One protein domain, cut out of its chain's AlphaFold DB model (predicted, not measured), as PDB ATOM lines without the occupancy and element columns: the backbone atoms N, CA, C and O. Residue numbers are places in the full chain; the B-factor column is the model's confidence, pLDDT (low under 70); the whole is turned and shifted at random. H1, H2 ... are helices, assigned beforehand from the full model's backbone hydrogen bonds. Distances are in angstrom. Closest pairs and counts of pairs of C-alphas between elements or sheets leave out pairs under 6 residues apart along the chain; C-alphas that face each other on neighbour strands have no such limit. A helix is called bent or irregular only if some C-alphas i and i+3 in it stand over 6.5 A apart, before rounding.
ATOM      1  N   LYS A  79      37.050 -30.862 -44.616       88.62
ATOM      2  CA  LYS A  79      37.344 -32.268 -44.344       88.62
ATOM      3  C   LYS A  79      37.915 -32.441 -42.942       88.62
ATOM      4  O   LYS A  79      38.665 -31.591 -42.462       88.62
ATOM      5  N   SER A  80      37.628 -33.581 -42.317       88.94
ATOM      6  CA  SER A  80      38.054 -33.890 -40.946       88.94
ATOM      7  C   SER A  80      39.575 -33.858 -40.754       88.94
ATOM      8  O   SER A  80      40.043 -33.534 -39.669       88.94
ATOM      9  N   ASN A  81      40.364 -34.127 -41.802       91.06
ATOM     10  CA  ASN A  81      41.827 -34.046 -41.735       91.06
ATOM     11  C   ASN A  81      42.345 -32.610 -41.541       91.06
ATOM     12  O   ASN A  81      43.361 -32.430 -40.878       91.06
ATOM     13  N   LEU A  82      41.652 -31.592 -42.069       93.94
ATOM     14  CA  LEU A  82      41.984 -30.189 -41.803       93.94
ATOM     15  C   LEU A  82      41.724 -29.842 -40.338       93.94
ATOM     16  O   LEU A  82      42.588 -29.254 -39.694       93.94
ATOM     17  N   ILE A  83      40.563 -30.242 -39.815       94.69
ATOM     18  CA  ILE A  83      40.200 -30.003 -38.414       94.69
ATOM     19  C   ILE A  83      41.219 -30.682 -37.496       94.69
ATOM     20  O   ILE A  83      41.761 -30.040 -36.602       94.69
ATOM     21  N   TRP A  84      41.546 -31.947 -37.767       94.56
ATOM     22  CA  TRP A  84      42.543 -32.684 -36.996       94.56
ATOM     23  C   TRP A  84      43.918 -32.009 -37.025       94.56
ATOM     24  O   TRP A  84      44.527 -31.829 -35.976       94.56
ATOM     25  N   MET A  85      44.394 -31.577 -38.200       96.06
ATOM     26  CA  MET A  85      45.668 -30.861 -38.330       96.06
ATOM     27  C   MET A  85      45.682 -29.557 -37.516       96.06
ATOM     28  O   MET A  85      46.684 -29.262 -36.867       96.06
ATOM     29  N   LEU A  86      44.596 -28.778 -37.555       96.75
ATOM     30  CA  LEU A  86      44.475 -27.531 -36.796       96.75
ATOM     31  C   LEU A  86      44.447 -27.802 -35.288       96.75
ATOM     32  O   LEU A  86      45.235 -27.207 -34.554       96.75
ATOM     33  N   TYR A  87      43.636 -28.762 -34.838       96.38
ATOM     34  CA  TYR A  87      43.531 -29.112 -33.422       96.38
ATOM     35  C   TYR A  87      44.838 -29.663 -32.872       96.38
ATOM     36  O   TYR A  87      45.249 -29.247 -31.802       96.38
ATOM     37  N   LYS A  88      45.540 -30.518 -33.623       94.94
ATOM     38  CA  LYS A  88      46.861 -31.040 -33.240       94.94
ATOM     39  C   LYS A  88      47.908 -29.931 -33.066       94.94
ATOM     40  O   LYS A  88      48.903 -30.108 -32.368       94.94
ATOM     41  N   ARG A  89      47.715 -28.785 -33.728       94.56
ATOM     42  CA  ARG A  89      48.543 -27.577 -33.573       94.56
ATOM     43  C   ARG A  89      48.021 -26.639 -32.473       94.56
ATOM     44  O   ARG A  89      48.604 -25.577 -32.284       94.56
ATOM     45  N   GLY A  90      46.950 -27.000 -31.766       95.00
ATOM     46  CA  GLY A  90      46.288 -26.151 -30.776       95.00
ATOM     47  C   GLY A  90      45.548 -24.953 -31.378       95.00
ATOM     48  O   GLY A  90      45.394 -23.939 -30.704       95.00
ATOM     49  N   LEU A  91      45.145 -25.021 -32.653       96.31
ATOM     50  CA  LEU A  91      44.573 -23.897 -33.397       96.31
ATOM     51  C   LEU A  91      43.083 -24.096 -33.680       96.31
ATOM     52  O   LEU A  91      42.656 -25.177 -34.084       96.31
ATOM     53  N   LEU A  92      42.325 -23.002 -33.557       95.25
ATOM     54  CA  LEU A  92      40.920 -22.880 -33.967       95.25
ATOM     55  C   LEU A  92      39.995 -23.950 -33.365       95.25
ATOM     56  O   LEU A  92      39.083 -24.444 -34.036       95.25
ATOM     57  N   ILE A  93      40.267 -24.364 -32.122       94.75
ATOM     58  CA  ILE A  93      39.563 -25.498 -31.518       94.75
ATOM     59  C   ILE A  93      38.077 -25.195 -31.362       94.75
ATOM     60  O   ILE A  93      37.230 -25.939 -31.856       94.75
ATOM     61  N   GLU A  94      37.757 -24.071 -30.738       93.75
ATOM     62  CA  GLU A  94      36.373 -23.667 -30.505       93.75
ATOM     63  C   GLU A  94      35.678 -23.280 -31.813       93.75
ATOM     64  O   GLU A  94      34.549 -23.697 -32.069       93.75
ATOM     65  N   GLU A  95      36.382 -22.557 -32.684       93.81
ATOM     66  CA  GLU A  95      35.846 -22.048 -33.941       93.81
ATOM     67  C   GLU A  95      35.453 -23.178 -34.896       93.81
ATOM     68  O   GLU A  95      34.410 -23.101 -35.546       93.81
ATOM     69  N   MET A  96      36.228 -24.265 -34.954       92.44
ATOM     70  CA  MET A  96      35.946 -25.381 -35.865       92.44
ATOM     71  C   MET A  96      35.008 -26.439 -35.272       92.44
ATOM     72  O   MET A  96      34.609 -27.367 -35.978       92.44
ATOM     73  N   TYR A  97      34.629 -26.325 -33.997       91.38
ATOM     74  CA  TYR A  97      33.880 -27.372 -33.299       91.38
ATOM     75  C   TYR A  97      32.513 -27.672 -33.934       91.38
ATOM     76  O   TYR A  97      32.102 -28.830 -34.022       91.38
ATOM     77  N   HIS A  98      31.832 -26.657 -34.465       89.19
ATOM     78  CA  HIS A  98      30.557 -26.847 -35.159       89.19
ATOM     79  C   HIS A  98      30.685 -27.747 -36.407       89.19
ATOM     80  O   HIS A  98      29.772 -28.516 -36.706       89.19
ATOM     81  N   TYR A  99      31.836 -27.738 -37.094       90.19
ATOM     82  CA  TYR A  99      32.102 -28.675 -38.189       90.19
ATOM     83  C   TYR A  99      32.281 -30.108 -37.684       90.19
ATOM     84  O   TYR A  99      31.838 -31.044 -38.345       90.19
ATOM     85  N   VAL A 100      32.870 -30.293 -36.496       90.06
ATOM     86  CA  VAL A 100      33.005 -31.614 -35.854       90.06
ATOM     87  C   VAL A 100      31.636 -32.205 -35.527       90.06
ATOM     88  O   VAL A 100      31.412 -33.394 -35.753       90.06
ATOM     89  N   GLN A 101      30.696 -31.381 -35.053       86.88
ATOM     90  CA  GLN A 101      29.316 -31.807 -34.786       86.88
ATOM     91  C   GLN A 101      28.582 -32.270 -36.053       86.88
ATOM     92  O   GLN A 101      27.711 -33.134 -35.973       86.88
ATOM     93  N   GLY A 102      28.950 -31.725 -37.215       86.00
ATOM     94  CA  GLY A 102      28.403 -32.111 -38.515       86.00
ATOM     95  C   GLY A 102      28.960 -33.420 -39.092       86.00
ATOM     96  O   GLY A 102      28.450 -33.887 -40.112       86.00
ATOM     97  N   ILE A 103      29.985 -34.030 -38.482       86.19
ATOM     98  CA  ILE A 103      30.568 -35.288 -38.969       86.19
ATOM     99  C   ILE A 103      29.592 -36.440 -38.704       86.19
ATOM    100  O   ILE A 103      29.369 -36.855 -37.567       86.19
ATOM    101  N   THR A 104      29.032 -36.991 -39.780       82.75
ATOM    102  CA  THR A 104      28.054 -38.087 -39.714       82.75
ATOM    103  C   THR A 104      28.698 -39.438 -39.412       82.75
ATOM    104  O   THR A 104      28.117 -40.252 -38.694       82.75
ATOM    105  N   PHE A 105      29.900 -39.688 -39.940       83.94
ATOM    106  CA  PHE A 105      30.611 -40.953 -39.775       83.94
ATOM    107  C   PHE A 105      31.673 -40.848 -38.677       83.94
ATOM    108  O   PHE A 105      32.686 -40.171 -38.837       83.94
ATOM    109  N   LYS A 106      31.430 -41.522 -37.549       88.69
ATOM    110  CA  LYS A 106      32.318 -41.530 -36.375       88.69
ATOM    111  C   LYS A 106      33.397 -42.601 -36.507       88.69
ATOM    112  O   LYS A 106      33.373 -43.612 -35.809       88.69
ATOM    113  N   ASP A 107      34.298 -42.397 -37.457       88.88
ATOM    114  CA  ASP A 107      35.460 -43.257 -37.658       88.88
ATOM    115  C   ASP A 107      36.616 -42.928 -36.708       88.88
ATOM    116  O   ASP A 107      36.527 -42.080 -35.822       88.88
ATOM    117  N   HIS A 108      37.739 -43.612 -36.904       90.31
ATOM    118  CA  HIS A 108      38.951 -43.377 -36.132       90.31
ATOM    119  C   HIS A 108      39.442 -41.917 -36.216       90.31
ATOM    120  O   HIS A 108      39.880 -41.365 -35.210       90.31
ATOM    121  N   LEU A 109      39.322 -41.253 -37.376       90.12
ATOM    122  CA  LEU A 109      39.744 -39.857 -37.540       90.12
ATOM    123  C   LEU A 109      38.855 -38.902 -36.736       90.12
ATOM    124  O   LEU A 109      39.364 -37.949 -36.151       90.12
ATOM    125  N   TYR A 110      37.550 -39.171 -36.657       92.56
ATOM    126  CA  TYR A 110      36.647 -38.433 -35.775       92.56
ATOM    127  C   TYR A 110      37.119 -38.481 -34.316       92.56
ATOM    128  O   TYR A 110      37.253 -37.437 -33.676       92.56
ATOM    129  N   TYR A 111      37.442 -39.669 -33.797       94.12
ATOM    130  CA  TYR A 111      37.940 -39.793 -32.426       94.12
ATOM    131  C   TYR A 111      39.312 -39.137 -32.241       94.12
ATOM    132  O   TYR A 111      39.542 -38.524 -31.201       94.12
ATOM    133  N   LEU A 112      40.196 -39.176 -33.246       94.50
ATOM    134  CA  LEU A 112      41.463 -38.437 -33.209       94.50
ATOM    135  C   LEU A 112      41.250 -36.920 -33.118       94.50
ATOM    136  O   LEU A 112      41.949 -36.263 -32.357       94.50
ATOM    137  N   VAL A 113      40.268 -36.348 -33.822       94.25
ATOM    138  CA  VAL A 113      39.908 -34.924 -33.663       94.25
ATOM    139  C   VAL A 113      39.479 -34.636 -32.223       94.25
ATOM    140  O   VAL A 113      39.974 -33.700 -31.599       94.25
ATOM    141  N   LEU A 114      38.589 -35.463 -31.671       94.19
ATOM    142  CA  LEU A 114      38.116 -35.302 -30.296       94.19
ATOM    143  C   LEU A 114      39.241 -35.460 -29.260       94.19
ATOM    144  O   LEU A 114      39.252 -34.736 -28.262       94.19
ATOM    145  N   LYS A 115      40.204 -36.354 -29.520       95.38
ATOM    146  CA  LYS A 115      41.427 -36.517 -28.725       95.38
ATOM    147  C   LYS A 115      42.185 -35.204 -28.609       95.38
ATOM    148  O   LYS A 115      42.446 -34.761 -27.494       95.38
ATOM    149  N   GLU A 116      42.504 -34.573 -29.737       96.06
ATOM    150  CA  GLU A 116      43.268 -33.322 -29.732       96.06
ATOM    151  C   GLU A 116      42.510 -32.212 -28.980       96.06
ATOM    152  O   GLU A 116      43.088 -31.526 -28.139       96.06
ATOM    153  N   ALA A 117      41.191 -32.086 -29.182       94.19
ATOM    154  CA  ALA A 117      40.375 -31.124 -28.432       94.19
ATOM    155  C   ALA A 117      40.429 -31.365 -26.911       94.19
ATOM    156  O   ALA A 117      40.576 -30.418 -26.137       94.19
ATOM    157  N   CYS A 118      40.339 -32.628 -26.478       94.75
ATOM    158  CA  CYS A 118      40.457 -33.013 -25.072       94.75
ATOM    159  C   CYS A 118      41.833 -32.654 -24.494       94.75
ATOM    160  O   CYS A 118      41.900 -32.024 -23.439       94.75
ATOM    161  N   ILE A 119      42.919 -33.014 -25.187       94.75
ATOM    162  CA  ILE A 119      44.299 -32.752 -24.747       94.75
ATOM    163  C   ILE A 119      44.559 -31.248 -24.605       94.75
ATOM    164  O   ILE A 119      45.250 -30.819 -23.681       94.75
ATOM    165  N   HIS A 120      43.942 -30.432 -25.457       93.56
ATOM    166  CA  HIS A 120      43.994 -28.973 -25.366       93.56
ATOM    167  C   HIS A 120      43.005 -28.362 -24.353       93.56
ATOM    168  O   HIS A 120      42.885 -27.145 -24.268       93.56
ATOM    169  N   GLY A 121      42.320 -29.176 -23.544       89.94
ATOM    170  CA  GLY A 121      41.487 -28.716 -22.429       89.94
ATOM    171  C   GLY A 121      40.015 -28.480 -22.769       89.94
ATOM    172  O   GLY A 121      39.231 -28.143 -21.879       89.94
ATOM    173  N   HIS A 122      39.583 -28.740 -24.003       90.12
ATOM    174  CA  HIS A 122      38.216 -28.484 -24.463       90.12
ATOM    175  C   HIS A 122      37.257 -29.670 -24.246       90.12
ATOM    176  O   HIS A 122      36.350 -29.909 -25.040       90.12
ATOM    177  N   HIS A 123      37.400 -30.406 -23.139       86.69
ATOM    178  CA  HIS A 123      36.557 -31.564 -22.786       86.69
ATOM    179  C   HIS A 123      35.044 -31.261 -22.790       86.69
ATOM    180  O   HIS A 123      34.235 -32.115 -23.152       86.69
ATOM    181  N   LYS A 124      34.642 -30.023 -22.462       84.31
ATOM    182  CA  LYS A 124      33.234 -29.582 -22.502       84.31
ATOM    183  C   LYS A 124      32.633 -29.618 -23.906       84.31
ATOM    184  O   LYS A 124      31.439 -29.875 -24.044       84.31
ATOM    185  N   LEU A 125      33.452 -29.417 -24.941       84.88
ATOM    186  CA  LEU A 125      33.014 -29.561 -26.327       84.88
ATOM    187  C   LEU A 125      32.610 -31.012 -26.629       84.88
ATOM    188  O   LEU A 125      31.819 -31.264 -27.519       84.88
ATOM    189  N   LEU A 126      33.053 -32.004 -25.864       85.75
ATOM    190  CA  LEU A 126      32.633 -33.389 -26.078       85.75
ATOM    191  C   LEU A 126      31.313 -33.730 -25.362       85.75
ATOM    192  O   LEU A 126      30.872 -34.878 -25.404       85.75
ATOM    193  N   GLY A 127      30.675 -32.758 -24.696       82.94
ATOM    194  CA  GLY A 127      29.475 -32.985 -23.885       82.94
ATOM    195  C   GLY A 127      29.747 -33.812 -22.623       82.94
ATOM    196  O   GLY A 127      28.827 -34.421 -22.079       82.94
ATOM    197  N   LYS A 128      31.010 -33.867 -22.187       87.56
ATOM    198  CA  LYS A 128      31.478 -34.637 -21.031       87.56
ATOM    199  C   LYS A 128      31.562 -33.757 -19.791       87.56
ATOM    200  O   LYS A 128      31.888 -32.573 -19.894       87.56
ATOM    201  N   LYS A 129      31.229 -34.327 -18.628       82.81
ATOM    202  CA  LYS A 129      31.126 -33.577 -17.365       82.81
ATOM    203  C   LYS A 129      32.480 -33.081 -16.879       82.81
ATOM    204  O   LYS A 129      32.573 -31.965 -16.374       82.81
ATOM    205  N   ASP A 130      33.507 -33.903 -17.045       87.12
ATOM    206  CA  ASP A 130      34.870 -33.620 -16.621       87.12
ATOM    207  C   ASP A 130      35.902 -34.277 -17.556       87.12
ATOM    208  O   ASP A 130      35.567 -34.946 -18.540       87.12
ATOM    209  N   GLY A 131      37.182 -34.033 -17.263       87.38
ATOM    210  CA  GLY A 131      38.297 -34.595 -18.020       87.38
ATOM    211  C   GLY A 131      38.409 -36.117 -17.907       87.38
ATOM    212  O   GLY A 131      38.837 -36.745 -18.870       87.38
ATOM    213  N   LEU A 132      37.993 -36.725 -16.789       92.50
ATOM    214  CA  LEU A 132      38.053 -38.177 -16.604       92.50
ATOM    215  C   LEU A 132      37.061 -38.879 -17.534       92.50
ATOM    216  O   LEU A 132      37.457 -39.754 -18.299       92.50
ATOM    217  N   GLU A 133      35.796 -38.452 -17.531       93.44
ATOM    218  CA  GLU A 133      34.761 -39.016 -18.405       93.44
ATOM    219  C   GLU A 133      35.149 -38.881 -19.888       93.44
ATOM    220  O   GLU A 133      34.871 -39.757 -20.707       93.44
ATOM    221  N   CYS A 134      35.811 -37.775 -20.230       93.88
ATOM    222  CA  CYS A 134      36.313 -37.508 -21.569       93.88
ATOM    223  C   CYS A 134      37.462 -38.446 -21.963       93.88
ATOM    224  O   CYS A 134      37.423 -39.041 -23.040       93.88
ATOM    225  N   VAL A 135      38.460 -38.603 -21.091       95.62
ATOM    226  CA  VAL A 135      39.612 -39.484 -21.321       95.62
ATOM    227  C   VAL A 135      39.173 -40.942 -21.442       95.62
ATOM    228  O   VAL A 135      39.569 -41.597 -22.401       95.62
ATOM    229  N   GLU A 136      38.321 -41.438 -20.542       95.12
ATOM    230  CA  GLU A 136      37.833 -42.826 -20.586       95.12
ATOM    231  C   GLU A 136      37.092 -43.133 -21.889       95.12
ATOM    232  O   GLU A 136      37.406 -44.099 -22.582       95.12
ATOM    233  N   PHE A 137      36.170 -42.251 -22.278       94.75
ATOM    234  CA  PHE A 137      35.430 -42.382 -23.529       94.75
ATOM    235  C   PHE A 137      36.350 -42.460 -24.758       94.75
ATOM    236  O   PHE A 137      36.108 -43.239 -25.684       94.75
ATOM    237  N   LEU A 138      37.402 -41.640 -24.789       95.81
ATOM    238  CA  LEU A 138      38.348 -41.625 -25.902       95.81
ATOM    239  C   LEU A 138      39.262 -42.852 -25.883       95.81
ATOM    240  O   LEU A 138      39.543 -43.409 -26.944       95.81
ATOM    241  N   LEU A 139      39.684 -43.308 -24.706       96.31
ATOM    242  CA  LEU A 139      40.494 -44.515 -24.561       96.31
ATOM    243  C   LEU A 139      39.734 -45.777 -24.981       96.31
ATOM    244  O   LEU A 139      40.351 -46.655 -25.577       96.31
ATOM    245  N   ASP A 140      38.414 -45.844 -24.776       93.81
ATOM    246  CA  ASP A 140      37.575 -46.946 -25.284       93.81
ATOM    247  C   ASP A 140      37.606 -47.057 -26.812       93.81
ATOM    248  O   ASP A 140      37.419 -48.140 -27.364       93.81
ATOM    249  N   SER A 141      37.841 -45.936 -27.496       93.38
ATOM    250  CA  SER A 141      37.783 -45.852 -28.956       93.38
ATOM    251  C   SER A 141      39.162 -45.849 -29.624       93.38
ATOM    252  O   SER A 141      39.273 -46.214 -30.794       93.38
ATOM    253  N   LEU A 142      40.202 -45.397 -28.916       94.75
ATOM    254  CA  LEU A 142      41.525 -45.144 -29.489       94.75
ATOM    255  C   LEU A 142      42.657 -45.936 -28.837       94.75
ATOM    256  O   LEU A 142      43.614 -46.251 -29.538       94.75
ATOM    257  N   ASP A 143      42.583 -46.192 -27.525       95.06
ATOM    258  CA  ASP A 143      43.706 -46.685 -26.713       95.06
ATOM    259  C   ASP A 143      45.044 -45.978 -27.047       95.06
ATOM    260  O   ASP A 143      46.065 -46.609 -27.297       95.06
ATOM    261  N   ASP A 144      45.040 -44.643 -27.112       95.44
ATOM    262  CA  ASP A 144      46.173 -43.830 -27.585       95.44
ATOM    263  C   ASP A 144      47.070 -43.356 -26.422       95.44
ATOM    264  O   ASP A 144      46.582 -42.875 -25.396       95.44
ATOM    265  N   TRP A 145      48.396 -43.458 -26.585       95.69
ATOM    266  CA  TRP A 145      49.381 -43.050 -25.573       95.69
ATOM    267  C   TRP A 145      49.266 -41.580 -25.147       95.69
ATOM    268  O   TRP A 145      49.462 -41.268 -23.970       95.69
ATOM    269  N   ASP A 146      48.918 -40.670 -26.060       96.50
ATOM    270  CA  ASP A 146      48.832 -39.241 -25.750       96.50
ATOM    271  C   ASP A 146      47.740 -38.956 -24.704       96.50
ATOM    272  O   ASP A 146      47.893 -38.051 -23.881       96.50
ATOM    273  N   LEU A 147      46.674 -39.766 -24.668       97.00
ATOM    274  CA  LEU A 147      45.618 -39.679 -23.654       97.00
ATOM    275  C   LEU A 147      46.104 -40.140 -22.281       97.00
ATOM    276  O   LEU A 147      45.835 -39.477 -21.280       97.00
ATOM    277  N   TYR A 148      46.861 -41.238 -22.222       97.50
ATOM    278  CA  TYR A 148      47.476 -41.698 -20.977       97.50
ATOM    279  C   TYR A 148      48.485 -40.685 -20.440       97.50
ATOM    280  O   TYR A 148      48.508 -40.408 -19.240       97.50
ATOM    281  N   LYS A 149      49.292 -40.089 -21.323       96.62
ATOM    282  CA  LYS A 149      50.218 -39.017 -20.957       96.62
ATOM    283  C   LYS A 149      49.469 -37.800 -20.412       96.62
ATOM    284  O   LYS A 149      49.808 -37.320 -19.333       96.62
ATOM    285  N   TYR A 150      48.416 -37.356 -21.098       96.19
ATOM    286  CA  TYR A 150      47.551 -36.280 -20.614       96.19
ATOM    287  C   TYR A 150      46.950 -36.605 -19.237       96.19
ATOM    288  O   TYR A 150      46.929 -35.743 -18.356       96.19
ATOM    289  N   ALA A 151      46.514 -37.848 -19.017       96.50
ATOM    290  CA  ALA A 151      45.985 -38.286 -17.732       96.50
ATOM    291  C   ALA A 151      47.042 -38.237 -16.615       96.50
ATOM    292  O   ALA A 151      46.744 -37.758 -15.523       96.50
ATOM    293  N   LEU A 152      48.282 -38.664 -16.885       96.38
ATOM    294  CA  LEU A 152      49.402 -38.546 -15.942       96.38
ATOM    295  C   LEU A 152      49.678 -37.081 -15.579       96.38
ATOM    296  O   LEU A 152      49.746 -36.747 -14.394       96.38
ATOM    297  N   ASP A 153      49.782 -36.212 -16.586       95.94
ATOM    298  CA  ASP A 153      50.101 -34.791 -16.413       95.94
ATOM    299  C   ASP A 153      49.010 -34.050 -15.613       95.94
ATOM    300  O   ASP A 153      49.310 -33.153 -14.822       95.94
ATOM    301  N   ASN A 154      47.748 -34.471 -15.753       94.25
ATOM    302  CA  ASN A 154      46.589 -33.871 -15.082       94.25
ATOM    303  C   ASN A 154      46.098 -34.653 -13.850       94.25
ATOM    304  O   ASN A 154      45.057 -34.312 -13.290       94.25
ATOM    305  N   LYS A 155      46.836 -35.678 -13.396       95.00
ATOM    306  CA  LYS A 155      46.480 -36.524 -12.238       95.00
ATOM    307  C   LYS A 155      45.095 -37.182 -12.351       95.00
ATOM    308  O   LYS A 155      44.392 -37.339 -11.356       95.00
ATOM    309  N   ILE A 156      44.712 -37.575 -13.562       95.12
ATOM    310  CA  ILE A 156      43.486 -38.323 -13.846       95.12
ATOM    311  C   ILE A 156      43.772 -39.817 -13.647       95.12
ATOM    312  O   ILE A 156      44.741 -40.368 -14.187       95.12
ATOM    313  N   GLU A 157      42.937 -40.485 -12.852       95.06
ATOM    314  CA  GLU A 157      43.042 -41.925 -12.618       95.06
ATOM    315  C   GLU A 157      42.244 -42.704 -13.655       95.06
ATOM    316  O   GLU A 157      41.018 -42.662 -13.651       95.06
ATOM    317  N   VAL A 158      42.958 -43.414 -14.526       95.31
ATOM    318  CA  VAL A 158      42.358 -44.183 -15.618       95.31
ATOM    319  C   VAL A 158      42.002 -45.598 -15.151       95.31
ATOM    320  O   VAL A 158      42.767 -46.232 -14.414       95.31
ATOM    321  N   GLN A 159      40.856 -46.102 -15.604       94.88
ATOM    322  CA  GLN A 159      40.365 -47.451 -15.344       94.88
ATOM    323  C   GLN A 159      41.268 -48.526 -15.955       94.88
ATOM    324  O   GLN A 159      42.024 -48.290 -16.896       94.88
ATOM    325  N   ASN A 160      41.182 -49.732 -15.390       94.44
ATOM    326  CA  ASN A 160      41.966 -50.873 -15.843       94.44
ATOM    327  C   ASN A 160      41.605 -51.281 -17.275       94.44
ATOM    328  O   ASN A 160      40.426 -51.439 -17.592       94.44
ATOM    329  N   ARG A 161      42.624 -51.473 -18.116       94.38
ATOM    330  CA  ARG A 161      42.496 -51.835 -19.530       94.38
ATOM    331  C   ARG A 161      43.558 -52.862 -19.903       94.38
ATOM    332  O   ARG A 161      44.722 -52.731 -19.539       94.38
ATOM    333  N   GLU A 162      43.173 -53.864 -20.684       92.19
ATOM    334  CA  GLU A 162      44.101 -54.875 -21.203       92.19
ATOM    335  C   GLU A 162      44.833 -54.351 -22.445       92.19
ATOM    336  O   GLU A 162      44.591 -54.792 -23.569       92.19
ATOM    337  N   SER A 163      45.723 -53.372 -22.262       92.62
ATOM    338  CA  SER A 163      46.516 -52.824 -23.362       92.62
ATOM    339  C   SER A 163      47.959 -52.520 -22.992       92.62
ATOM    340  O   SER A 163      48.311 -52.276 -21.836       92.62
ATOM    341  N   LEU A 164      48.824 -52.508 -24.010       90.88
ATOM    342  CA  LEU A 164      50.225 -52.140 -23.837       90.88
ATOM    343  C   LEU A 164      50.364 -50.695 -23.341       90.88
ATOM    344  O   LEU A 164      51.182 -50.417 -22.465       90.88
ATOM    345  N   ASN A 165      49.557 -49.779 -23.877       94.19
ATOM    346  CA  ASN A 165      49.601 -48.376 -23.483       94.19
ATOM    347  C   ASN A 165      49.169 -48.189 -22.021       94.19
ATOM    348  O   ASN A 165      49.781 -47.390 -21.309       94.19
ATOM    349  N   TYR A 166      48.209 -48.984 -21.537       95.31
ATOM    350  CA  TYR A 166      47.836 -48.993 -20.125       95.31
ATOM    351  C   TYR A 166      48.953 -49.528 -19.215       95.31
ATOM    352  O   TYR A 166      49.238 -48.942 -18.170       95.31
ATOM    353  N   GLU A 167      49.659 -50.586 -19.620       92.62
ATOM    354  CA  GLU A 167      50.809 -51.081 -18.851       92.62
ATOM    355  C   GLU A 167      51.939 -50.046 -18.764       92.62
ATOM    356  O   GLU A 167      52.546 -49.869 -17.703       92.62
ATOM    357  N   TYR A 168      52.180 -49.295 -19.843       93.00
ATOM    358  CA  TYR A 168      53.087 -48.149 -19.813       93.00
ATOM    359  C   TYR A 168      52.593 -47.041 -18.881       93.00
ATOM    360  O   TYR A 168      53.383 -46.509 -18.099       93.00
ATOM    361  N   TYR A 169      51.301 -46.715 -18.909       95.38
ATOM    362  CA  TYR A 169      50.696 -45.747 -17.991       95.38
ATOM    363  C   TYR A 169      50.928 -46.143 -16.528       95.38
ATOM    364  O   TYR A 169      51.414 -45.332 -15.735       95.38
ATOM    365  N   LEU A 170      50.656 -47.403 -16.176       94.62
ATOM    366  CA  LEU A 170      50.874 -47.916 -14.827       94.62
ATOM    367  C   LEU A 170      52.349 -47.901 -14.432       94.62
ATOM    368  O   LEU A 170      52.673 -47.517 -13.306       94.62
ATOM    369  N   LEU A 171      53.252 -48.263 -15.345       94.00
ATOM    370  CA  LEU A 171      54.688 -48.187 -15.096       94.00
ATOM    371  C   LEU A 171      55.131 -46.745 -14.799       94.00
ATOM    372  O   LEU A 171      55.852 -46.517 -13.829       94.00
ATOM    373  N   HIS A 172      54.658 -45.771 -15.579       93.88
ATOM    374  CA  HIS A 172      54.944 -44.352 -15.362       93.88
ATOM    375  C   HIS A 172      54.377 -43.832 -14.034       93.88
ATOM    376  O   HIS A 172      55.057 -43.077 -13.331       93.88
ATOM    377  N   LYS A 173      53.148 -44.234 -13.687       94.06
ATOM    378  CA  LYS A 173      52.452 -43.810 -12.465       94.06
ATOM    379  C   LYS A 173      53.092 -44.394 -11.205       94.06
ATOM    380  O   LYS A 173      53.321 -43.662 -10.245       94.06
ATOM    381  N   LEU A 174      53.365 -45.699 -11.199       93.25
ATOM    382  CA  LEU A 174      53.753 -46.450  -9.998       93.25
ATOM    383  C   LEU A 174      55.269 -46.646  -9.861       93.25
ATOM    384  O   LEU A 174      55.773 -46.770  -8.748       93.25
ATOM    385  N   LYS A 175      56.007 -46.671 -10.979       91.62
ATOM    386  CA  LYS A 175      57.462 -46.919 -11.044       91.62
ATOM    387  C   LYS A 175      57.910 -48.217 -10.359       91.62
ATOM    388  O   LYS A 175      58.997 -48.307  -9.787       91.62
TER     389      LYS A 175
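Overview. This is residues 79 to 175 of the 466 residues of an uncharacterized protein of Encephalitozoon romaleae (strain SJ-2008) (UniProt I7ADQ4). Helices stand side by side at shallow tilts in a zigzag row that makes the longest axis: H1, H2 and H3 form a triangle at one end, H5 and H6 follow, and H7 closes the other end. The short H4 packs on one end of H3. The 97 printed residues hold seven named helices, H1 to H7 in chain order, and no named strand: all helix. The whole is compact, radius of gyration of the C-alphas 13.4 A, yet elongated, 40 by 23 by 22 A.

Along the chain. Find C-alpha 80 at (38.054, -33.890, -40.946), where H1, residues 80 to 88, begins. Next come H2, residues 93 to 101, irregular with C-alphas 95 and 98 7.2 A apart, and H3, residues 108 to 119, 16.5 A long. Read on through H4, residues 123 to 126, H5, residues 131 to 142, 15.9 A, and H6, residues 145 to 153. H7, residues 164 to 174, 15.4 A, ends at (53.753, -46.450, -9.998).

Arrangement. Start at the hub, H3. It touches H1 at C-alphas Val 113 and Trp 84, the closest, 4.8 A, the same way at 23 degrees. H2 and H3, a hairpin, only just touch, with 3 pairs of C-alphas within 8 A, closest Ile 93 and Ala 117, 6.5 A. H5 touches H3, closest C-alphas Leu 138 and Lys 115, 6.6 A, opposite ways at 24 degrees. H6 touches H7, closest C-alphas Trp 145 and Asn 165, 5.7 A, the same way at 16 degrees. H3 and H7 are apart. Every O i to N i+4 pair is within hydrogen-bond range in H1, H3, H6 and H7, against 3 of 5 in H2 and 7 of 8 in H5; H4 is too short for one.

Size, cuts and confidence. The C-alphas farthest apart, Gly 102 and Lys 175, are 42.6 A apart. The printed part has no cut and no long link, and no printed residue is under pLDDT 70.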